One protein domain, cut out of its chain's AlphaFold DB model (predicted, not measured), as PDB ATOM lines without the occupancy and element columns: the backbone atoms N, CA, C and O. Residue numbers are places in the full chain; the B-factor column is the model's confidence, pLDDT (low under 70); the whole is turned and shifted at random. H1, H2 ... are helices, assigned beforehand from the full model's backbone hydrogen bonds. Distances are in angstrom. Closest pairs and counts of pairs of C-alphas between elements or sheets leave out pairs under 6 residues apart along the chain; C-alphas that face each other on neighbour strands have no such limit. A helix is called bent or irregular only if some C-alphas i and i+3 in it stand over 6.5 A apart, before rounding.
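Overview. This is residues 20 to 78 of the 155 residues of an uncharacterized protein of uncultured Lysobacter sp (UniProt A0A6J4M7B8). Two helices make an open V: H1 runs in from its free beginning, residues 22 to 27, touches H2 with residues 32 to 36, and H2 runs back the opposite way. The long link between them, residues 40 to 61, loops out beyond the closed end of the V, and its residues 45 to 52 stick out. The printed part has 59 residues with two named helices, H1 then H2, and no named strand; the class is all helix. It is loose, with a radius of gyration of the C-alphas of 13.5 A, and elongated, spanning 40 by 24 by 16 A.

Arrangement. H1, residues 22 to 39, and H2, residues 62 to 74, form a helical hairpin, two successive helices that touch and run opposite ways. Their lines stand at a steep tilt of 38 degrees. The closest C-alphas, those of Leu 32 and Leu 65, are 7.3 A apart. H1 touches H2 with residues 32 to 36 alone, and H2 touches H1 with residues 64 to 68 alone. The O i to N i+4 pairs within hydrogen-bond range are 12 of 14 in H1 and 7 of 9 in H2.

Along the chain. H1 begins at C-alpha 22 (-20.010, 38.457, -9.808) and is 25.4 A from first to last C-alpha. It has a kink of 27 degrees near residue 33 and is irregular: C-alphas 35 and 38 are 7.6 A apart. H2 is 19.2 A long between its first and last C-alphas and ends at C-alpha 74 (-14.320, 53.824, 3.179).

Size, cuts and confidence. The C-alphas of Leu 45 and Gly 76, the two farthest apart, are 39.6 A apart. The printed part has no cut. The link from H1 to H2 is long, 22 residues. Mean pLDDT of the printed part is 86.8, and residues 47 to 55 are under 70.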
ATOM      1  N   GLU A  20     -19.425  40.451  -2.983       93.56
ATOM      2  CA  GLU A  20     -20.299  39.321  -2.652       93.56
ATOM      3  C   GLU A  20     -20.769  38.560  -3.895       93.56
ATOM      4  O   GLU A  20     -20.944  37.341  -3.858       93.56
ATOM      5  N   THR A  21     -20.950  39.264  -5.018       95.25
ATOM      6  CA  THR A  21     -21.436  38.664  -6.261       95.25
ATOM      7  C   THR A  21     -20.582  39.036  -7.470       95.25
ATOM      8  O   THR A  21     -19.961  40.096  -7.541       95.25
ATOM      9  N   VAL A  22     -20.625  38.180  -8.496       95.19
ATOM     10  CA  VAL A  22     -20.010  38.457  -9.808       95.19
ATOM     11  C   VAL A  22     -20.614  39.704 -10.461       95.19
ATOM     12  O   VAL A  22     -19.933  40.421 -11.194       95.19
ATOM     13  N   ARG A  23     -21.899  39.982 -10.208       95.62
ATOM     14  CA  ARG A  23     -22.567  41.176 -10.728       95.62
ATOM     15  C   ARG A  23     -21.949  42.443 -10.141       95.62
ATOM     16  O   ARG A  23     -21.696  43.380 -10.898       95.62
ATOM     17  N   ASP A  24     -21.677  42.449  -8.840       94.94
ATOM     18  CA  ASP A  24     -21.061  43.589  -8.158       94.94
ATOM     19  C   ASP A  24     -19.620  43.794  -8.619       94.94
ATOM     20  O   ASP A  24     -19.236  44.924  -8.917       94.94
ATOM     21  N   ALA A  25     -18.858  42.704  -8.785       95.50
ATOM     22  CA  ALA A  25     -17.520  42.753  -9.375       95.50
ATOM     23  C   ALA A  25     -17.533  43.429 -10.754       95.50
ATOM     24  O   ALA A  25     -16.786  44.375 -10.990       95.50
ATOM     25  N   ARG A  26     -18.443  43.014 -11.647       95.00
ATOM     26  CA  ARG A  26     -18.570  43.602 -12.993       95.00
ATOM     27  C   ARG A  26     -19.001  45.065 -12.963       95.00
ATOM     28  O   ARG A  26     -18.531  45.866 -13.770       95.00
ATOM     29  N   ALA A  27     -19.905  45.432 -12.057       95.06
ATOM     30  CA  ALA A  27     -20.326  46.821 -11.897       95.06
ATOM     31  C   ALA A  27     -19.161  47.703 -11.419       95.06
ATOM     32  O   ALA A  27     -18.991  48.825 -11.909       95.06
ATOM     33  N   LEU A  28     -18.346  47.180 -10.499       95.31
ATOM     34  CA  LEU A  28     -17.154  47.845  -9.992       95.31
ATOM     35  C   LEU A  28     -16.088  48.006 -11.081       95.31
ATOM     36  O   LEU A  28     -15.600  49.115 -11.286       95.31
ATOM     37  N   GLU A  29     -15.785  46.934 -11.810       94.00
ATOM     38  CA  GLU A  29     -14.858  46.927 -12.945       94.00
ATOM     39  C   GLU A  29     -15.257  47.974 -13.991       94.00
ATOM     40  O   GLU A  29     -14.453  48.824 -14.370       94.00
ATOM     41  N   LEU A  30     -16.535  48.003 -14.385       93.88
ATOM     42  CA  LEU A  30     -17.043  48.980 -15.345       93.88
ATOM     43  C   LEU A  30     -16.923  50.424 -14.830       93.88
ATOM     44  O   LEU A  30     -16.659  51.343 -15.608       93.88
ATOM     45  N   ARG A  31     -17.124  50.648 -13.524       94.19
ATOM     46  CA  ARG A  31     -16.930  51.967 -12.905       94.19
ATOM     47  C   ARG A  31     -15.466  52.400 -12.970       94.19
ATOM     48  O   ARG A  31     -15.215  53.526 -13.387       94.19
ATOM     49  N   LEU A  32     -14.537  51.520 -12.600       92.94
ATOM     50  CA  LEU A  32     -13.100  51.802 -12.642       92.94
ATOM     51  C   LEU A  32     -12.623  52.040 -14.081       92.94
ATOM     52  O   LEU A  32     -11.932  53.015 -14.346       92.94
ATOM     53  N   ARG A  33     -13.082  51.230 -15.039       91.62
ATOM     54  CA  ARG A  33     -12.761  51.399 -16.463       91.62
ATOM     55  C   ARG A  33     -13.184  52.758 -17.016       91.62
ATOM     56  O   ARG A  33     -12.427  53.376 -17.755       91.62
ATOM     57  N   ARG A  34     -14.392  53.229 -16.680       92.25
ATOM     58  CA  ARG A  34     -14.872  54.549 -17.130       92.25
ATOM     59  C   ARG A  34     -14.025  55.694 -16.587       92.25
ATOM     60  O   ARG A  34     -13.806  56.659 -17.304       92.25
ATOM     61  N   MET A  35     -13.573  55.579 -15.342       92.62
ATOM     62  CA  MET A  35     -12.690  56.562 -14.716       92.62
ATOM     63  C   MET A  35     -11.330  56.617 -15.427       92.62
ATOM     64  O   MET A  35     -10.838  57.694 -15.722       92.62
ATOM     65  N   LEU A  36     -10.775  55.464 -15.811       92.19
ATOM     66  CA  LEU A  36      -9.457  55.379 -16.449       92.19
ATOM     67  C   LEU A  36      -9.445  55.677 -17.958       92.19
ATOM     68  O   LEU A  36      -8.430  55.445 -18.615       92.19
ATOM     69  N   VAL A  37     -10.537  56.179 -18.541       91.31
ATOM     70  CA  VAL A  37     -10.638  56.368 -19.998       91.31
ATOM     71  C   VAL A  37      -9.564  57.314 -20.551       91.31
ATOM     72  O   VAL A  37      -9.021  57.055 -21.625       91.31
ATOM     73  N   GLU A  38      -9.200  58.346 -19.788       90.38
ATOM     74  CA  GLU A  38      -8.160  59.325 -20.141       90.38
ATOM     75  C   GLU A  38      -6.749  58.721 -20.127       90.38
ATOM     76  O   GLU A  38      -5.822  59.254 -20.733       90.38
ATOM     77  N   HIS A  39      -6.583  57.570 -19.474       91.00
ATOM     78  CA  HIS A  39      -5.321  56.845 -19.422       91.00
ATOM     79  C   HIS A  39      -5.176  55.799 -20.527       91.00
ATOM     80  O   HIS A  39      -4.130  55.150 -20.583       91.00
ATOM     81  N   ASN A  40      -6.185  55.602 -21.384       89.94
ATOM     82  CA  ASN A  40      -6.136  54.592 -22.440       89.94
ATOM     83  C   ASN A  40      -4.878  54.737 -23.308       89.94
ATOM     84  O   ASN A  40      -4.506  55.818 -23.763       89.94
ATOM     85  N   ALA A  41      -4.242  53.604 -23.573       89.25
ATOM     86  CA  ALA A  41      -3.049  53.486 -24.382       89.25
ATOM     87  C   ALA A  41      -3.245  52.396 -25.445       89.25
ATOM     88  O   ALA A  41      -4.056  51.488 -25.269       89.25
ATOM     89  N   PRO A  42      -2.512  52.453 -26.568       84.50
ATOM     90  CA  PRO A  42      -2.456  51.324 -27.482       84.50
ATOM     91  C   PRO A  42      -1.741  50.140 -26.824       84.50
ATOM     92  O   PRO A  42      -0.866  50.319 -25.970       84.50
ATOM     93  N   ALA A  43      -2.078  48.933 -27.277       82.44
ATOM     94  CA  ALA A  43      -1.365  47.727 -26.883       82.44
ATOM     95  C   ALA A  43       0.133  47.836 -27.230       82.44
ATOM     96  O   ALA A  43       0.469  48.310 -28.323       82.44
ATOM     97  N   PRO A  44       1.049  47.397 -26.347       79.25
ATOM     98  CA  PRO A  44       2.468  47.319 -26.671       79.25
ATOM     99  C   PRO A  44       2.718  46.427 -27.895       79.25
ATOM    100  O   PRO A  44       2.151  45.343 -27.995       79.25
ATOM    101  N   LEU A  45       3.631  46.833 -28.786       79.62
ATOM    102  CA  LEU A  45       3.979  46.074 -30.003       79.62
ATOM    103  C   LEU A  45       4.536  44.668 -29.717       79.62
ATOM    104  O   LEU A  45       4.529  43.804 -30.586       79.62
ATOM    105  N   THR A  46       5.044  44.452 -28.505       75.25
ATOM    106  CA  THR A  46       5.581  43.173 -28.029       75.25
ATOM    107  C   THR A  46       4.501  42.212 -27.535       75.25
ATOM    108  O   THR A  46       4.806  41.045 -27.292       75.25
ATOM    109  N   MET A  47       3.254  42.668 -27.370       67.94
ATOM    110  CA  MET A  47       2.169  41.823 -26.884       67.94
ATOM    111  C   MET A  47       1.594  40.964 -28.005       67.94
ATOM    112  O   MET A  47       1.189  41.452 -29.058       67.94
ATOM    113  N   ARG A  48       1.529  39.658 -27.747       64.88
ATOM    114  CA  ARG A  48       0.851  38.700 -28.618       64.88
ATOM    115  C   ARG A  48      -0.655  38.770 -28.375       64.88
ATOM    116  O   ARG A  48      -1.102  38.650 -27.237       64.88
ATOM    117  N   MET A  49      -1.434  38.945 -29.440       59.06
ATOM    118  CA  MET A  49      -2.894  39.102 -29.358       59.06
ATOM    119  C   MET A  49      -3.597  37.867 -28.769       59.06
ATOM    120  O   MET A  49      -4.686  37.999 -28.212       59.06
ATOM    121  N   GLU A  50      -2.979  36.680 -28.835       59.97
ATOM    122  CA  GLU A  50      -3.540  35.453 -28.256       59.97
ATOM    123  C   GLU A  50      -3.550  35.441 -26.714       59.97
ATOM    124  O   GLU A  50      -4.250  34.622 -26.120       59.97
ATOM    125  N   ALA A  51      -2.826  36.351 -26.049       51.97
ATOM    126  CA  ALA A  51      -2.761  36.432 -24.585       51.97
ATOM    127  C   ALA A  51      -3.998  37.094 -23.937       51.97
ATOM    128  O   ALA A  51      -4.076  37.193 -22.710       51.97
ATOM    129  N   GLY A  52      -4.977  37.537 -24.737       54.38
ATOM    130  CA  GLY A  52      -6.043  38.424 -24.270       54.38
ATOM    131  C   GLY A  52      -5.522  39.841 -23.989       54.38
ATOM    132  O   GLY A  52      -4.325  40.105 -24.047       54.38
ATOM    133  N   GLY A  53      -6.428  40.787 -23.725       59.91
ATOM    134  CA  GLY A  53      -6.044  42.165 -23.390       59.91
ATOM    135  C   GLY A  53      -5.898  43.115 -24.582       59.91
ATOM    136  O   GLY A  53      -5.161  44.082 -24.496       59.91
ATOM    137  N   ALA A  54      -6.602  42.907 -25.698       59.78
ATOM    138  CA  ALA A  54      -6.512  43.813 -26.853       59.78
ATOM    139  C   ALA A  54      -6.983  45.261 -26.572       59.78
ATOM    140  O   ALA A  54      -6.658  46.162 -27.343       59.78
ATOM    141  N   SER A  55      -7.764  45.497 -25.511       63.06
ATOM    142  CA  SER A  55      -8.532  46.741 -25.328       63.06
ATOM    143  C   SER A  55      -8.384  47.424 -23.965       63.06
ATOM    144  O   SER A  55      -9.082  48.405 -23.715       63.06
ATOM    145  N   GLU A  56      -7.511  46.932 -23.083       79.75
ATOM    146  CA  GLU A  56      -7.408  47.412 -21.694       79.75
ATOM    147  C   GLU A  56      -5.959  47.722 -21.320       79.75
ATOM    148  O   GLU A  56      -5.391  47.168 -20.382       79.75
ATOM    149  N   TRP A  57      -5.360  48.628 -22.090       86.50
ATOM    150  CA  TRP A  57      -4.039  49.174 -21.812       86.50
ATOM    151  C   TRP A  57      -4.184  50.589 -21.294       86.50
ATOM    152  O   TRP A  57      -4.799  51.429 -21.948       86.50
ATOM    153  N   TYR A  58      -3.581  50.860 -20.143       88.62
ATOM    154  CA  TYR A  58      -3.592  52.180 -19.532       88.62
ATOM    155  C   TYR A  58      -2.164  52.636 -19.246       88.62
ATOM    156  O   TYR A  58      -1.327  51.848 -18.801       88.62
ATOM    157  N   ARG A  59      -1.867  53.914 -19.481       90.12
ATOM    158  CA  ARG A  59      -0.572  54.529 -19.173       90.12
ATOM    159  C   ARG A  59      -0.736  55.552 -18.054       90.12
ATOM    160  O   ARG A  59      -1.549  56.464 -18.150       90.12
ATOM    161  N   GLY A  60       0.072  55.418 -17.002       91.38
ATOM    162  CA  GLY A  60       0.068  56.360 -15.873       91.38
ATOM    163  C   GLY A  60      -1.192  56.303 -15.000       91.38
ATOM    164  O   GLY A  60      -1.434  57.230 -14.243       91.38
ATOM    165  N   ALA A  61      -1.988  55.234 -15.106       92.31
ATOM    166  CA  ALA A  61      -3.245  55.068 -14.373       92.31
ATOM    167  C   ALA A  61      -3.078  54.603 -12.917       92.31
ATOM    168  O   ALA A  61      -4.058  54.599 -12.178       92.31
ATOM    169  N   TYR A  62      -1.875  54.169 -12.515       90.56
ATOM    170  CA  TYR A  62      -1.653  53.509 -11.223       90.56
ATOM    171  C   TYR A  62      -2.139  54.353 -10.047       90.56
ATOM    172  O   TYR A  62      -2.987  53.886  -9.296       90.56
ATOM    173  N   ASP A  63      -1.683  55.600  -9.936       92.12
ATOM    174  CA  ASP A  63      -2.021  56.444  -8.788       92.12
ATOM    175  C   ASP A  63      -3.527  56.745  -8.711       92.12
ATOM    176  O   ASP A  63      -4.097  56.856  -7.626       92.12
ATOM    177  N   GLU A  64      -4.195  56.908  -9.859       94.19
ATOM    178  CA  GLU A  64      -5.639  57.149  -9.900       94.19
ATOM    179  C   GLU A  64      -6.433  55.896  -9.535       94.19
ATOM    180  O   GLU A  64      -7.355  55.966  -8.719       94.19
ATOM    181  N   LEU A  65      -6.036  54.745 -10.078       93.81
ATOM    182  CA  LEU A  65      -6.638  53.461  -9.750       93.81
ATOM    183  C   LEU A  65      -6.457  53.123  -8.265       93.81
ATOM    184  O   LEU A  65      -7.419  52.727  -7.613       93.81
ATOM    185  N   GLU A  66      -5.259  53.321  -7.720       93.50
ATOM    186  CA  GLU A  66      -4.943  53.072  -6.314       93.50
ATOM    187  C   GLU A  66      -5.780  53.969  -5.393       93.50
ATOM    188  O   GLU A  66      -6.453  53.465  -4.492       93.50
ATOM    189  N   ARG A  67      -5.859  55.282  -5.670       94.38
ATOM    190  CA  ARG A  67      -6.742  56.199  -4.924       94.38
ATOM    191  C   ARG A  67      -8.202  55.756  -4.969       94.38
ATOM    192  O   ARG A  67      -8.871  55.743  -3.934       94.38
ATOM    193  N   ALA A  68      -8.699  55.396  -6.150       94.81
ATOM    194  CA  ALA A  68     -10.080  54.966  -6.321       94.81
ATOM    195  C   ALA A  68     -10.372  53.673  -5.558       94.81
ATOM    196  O   ALA A  68     -11.407  53.577  -4.902       94.81
ATOM    197  N   VAL A  69      -9.455  52.704  -5.600       95.25
ATOM    198  CA  VAL A  69      -9.566  51.434  -4.877       95.25
ATOM    199  C   VAL A  69      -9.500  51.652  -3.364       95.25
ATOM    200  O   VAL A  69     -10.339  51.109  -2.647       95.25
ATOM    201  N   HIS A  70      -8.606  52.506  -2.858       94.19
ATOM    202  CA  HIS A  70      -8.575  52.848  -1.432       94.19
ATOM    203  C   HIS A  70      -9.862  53.531  -0.955       94.19
ATOM    204  O   HIS A  70     -10.336  53.242   0.144       94.19
ATOM    205  N   ALA A  71     -10.486  54.376  -1.781       95.31
ATOM    206  CA  ALA A  71     -11.765  55.002  -1.441       95.31
ATOM    207  C   ALA A  71     -12.912  53.980  -1.270       95.31
ATOM    208  O   ALA A  71     -13.886  54.245  -0.559       95.31
ATOM    209  N   LEU A  72     -12.798  52.784  -1.861       95.81
ATOM    210  CA  LEU A  72     -13.774  51.705  -1.669       95.81
ATOM    211  C   LEU A  72     -13.748  51.145  -0.252       95.81
ATOM    212  O   LEU A  72     -14.802  50.756   0.249       95.81
ATOM    213  N   ALA A  73     -12.591  51.157   0.414       94.06
ATOM    214  CA  ALA A  73     -12.493  50.727   1.805       94.06
ATOM    215  C   ALA A  73     -13.388  51.591   2.710       94.06
ATOM    216  O   ALA A  73     -14.129  51.067   3.538       94.06
ATOM    217  N   ALA A  74     -13.421  52.907   2.473       92.00
ATOM    218  CA  ALA A  74     -14.320  53.824   3.179       92.00
ATOM    219  C   ALA A  74     -15.810  53.576   2.869       92.00
ATOM    220  O   ALA A  74     -16.677  53.965   3.645       92.00
ATOM    221  N   SER A  75     -16.109  52.908   1.753       91.50
ATOM    222  CA  SER A  75     -17.466  52.512   1.358       91.50
ATOM    223  C   SER A  75     -17.854  51.110   1.853       91.50
ATOM    224  O   SER A  75     -18.910  50.609   1.477       91.50
ATOM    225  N   GLY A  76     -17.012  50.468   2.674       93.50
ATOM    226  CA  GLY A  76     -17.280  49.162   3.284       93.50
ATOM    227  C   GLY A  76     -16.770  47.951   2.501       93.50
ATOM    228  O   GLY A  76     -17.031  46.823   2.909       93.50
ATOM    229  N   TYR A  77     -16.035  48.143   1.401       96.50
ATOM    230  CA  TYR A  77     -15.413  47.025   0.689       96.50
ATOM    231  C   TYR A  77     -14.158  46.531   1.415       96.50
ATOM    232  O   TYR A  77     -13.350  47.326   1.896       96.50
ATOM    233  N   THR A  78     -13.926  45.219   1.396       96.56
ATOM    234  CA  THR A  78     -12.614  44.664   1.750       96.56
ATOM    235  C   THR A  78     -11.656  44.880   0.584       96.56
ATOM    236  O   THR A  78     -11.895  44.390  -0.521       96.56
TER     237      THR A  78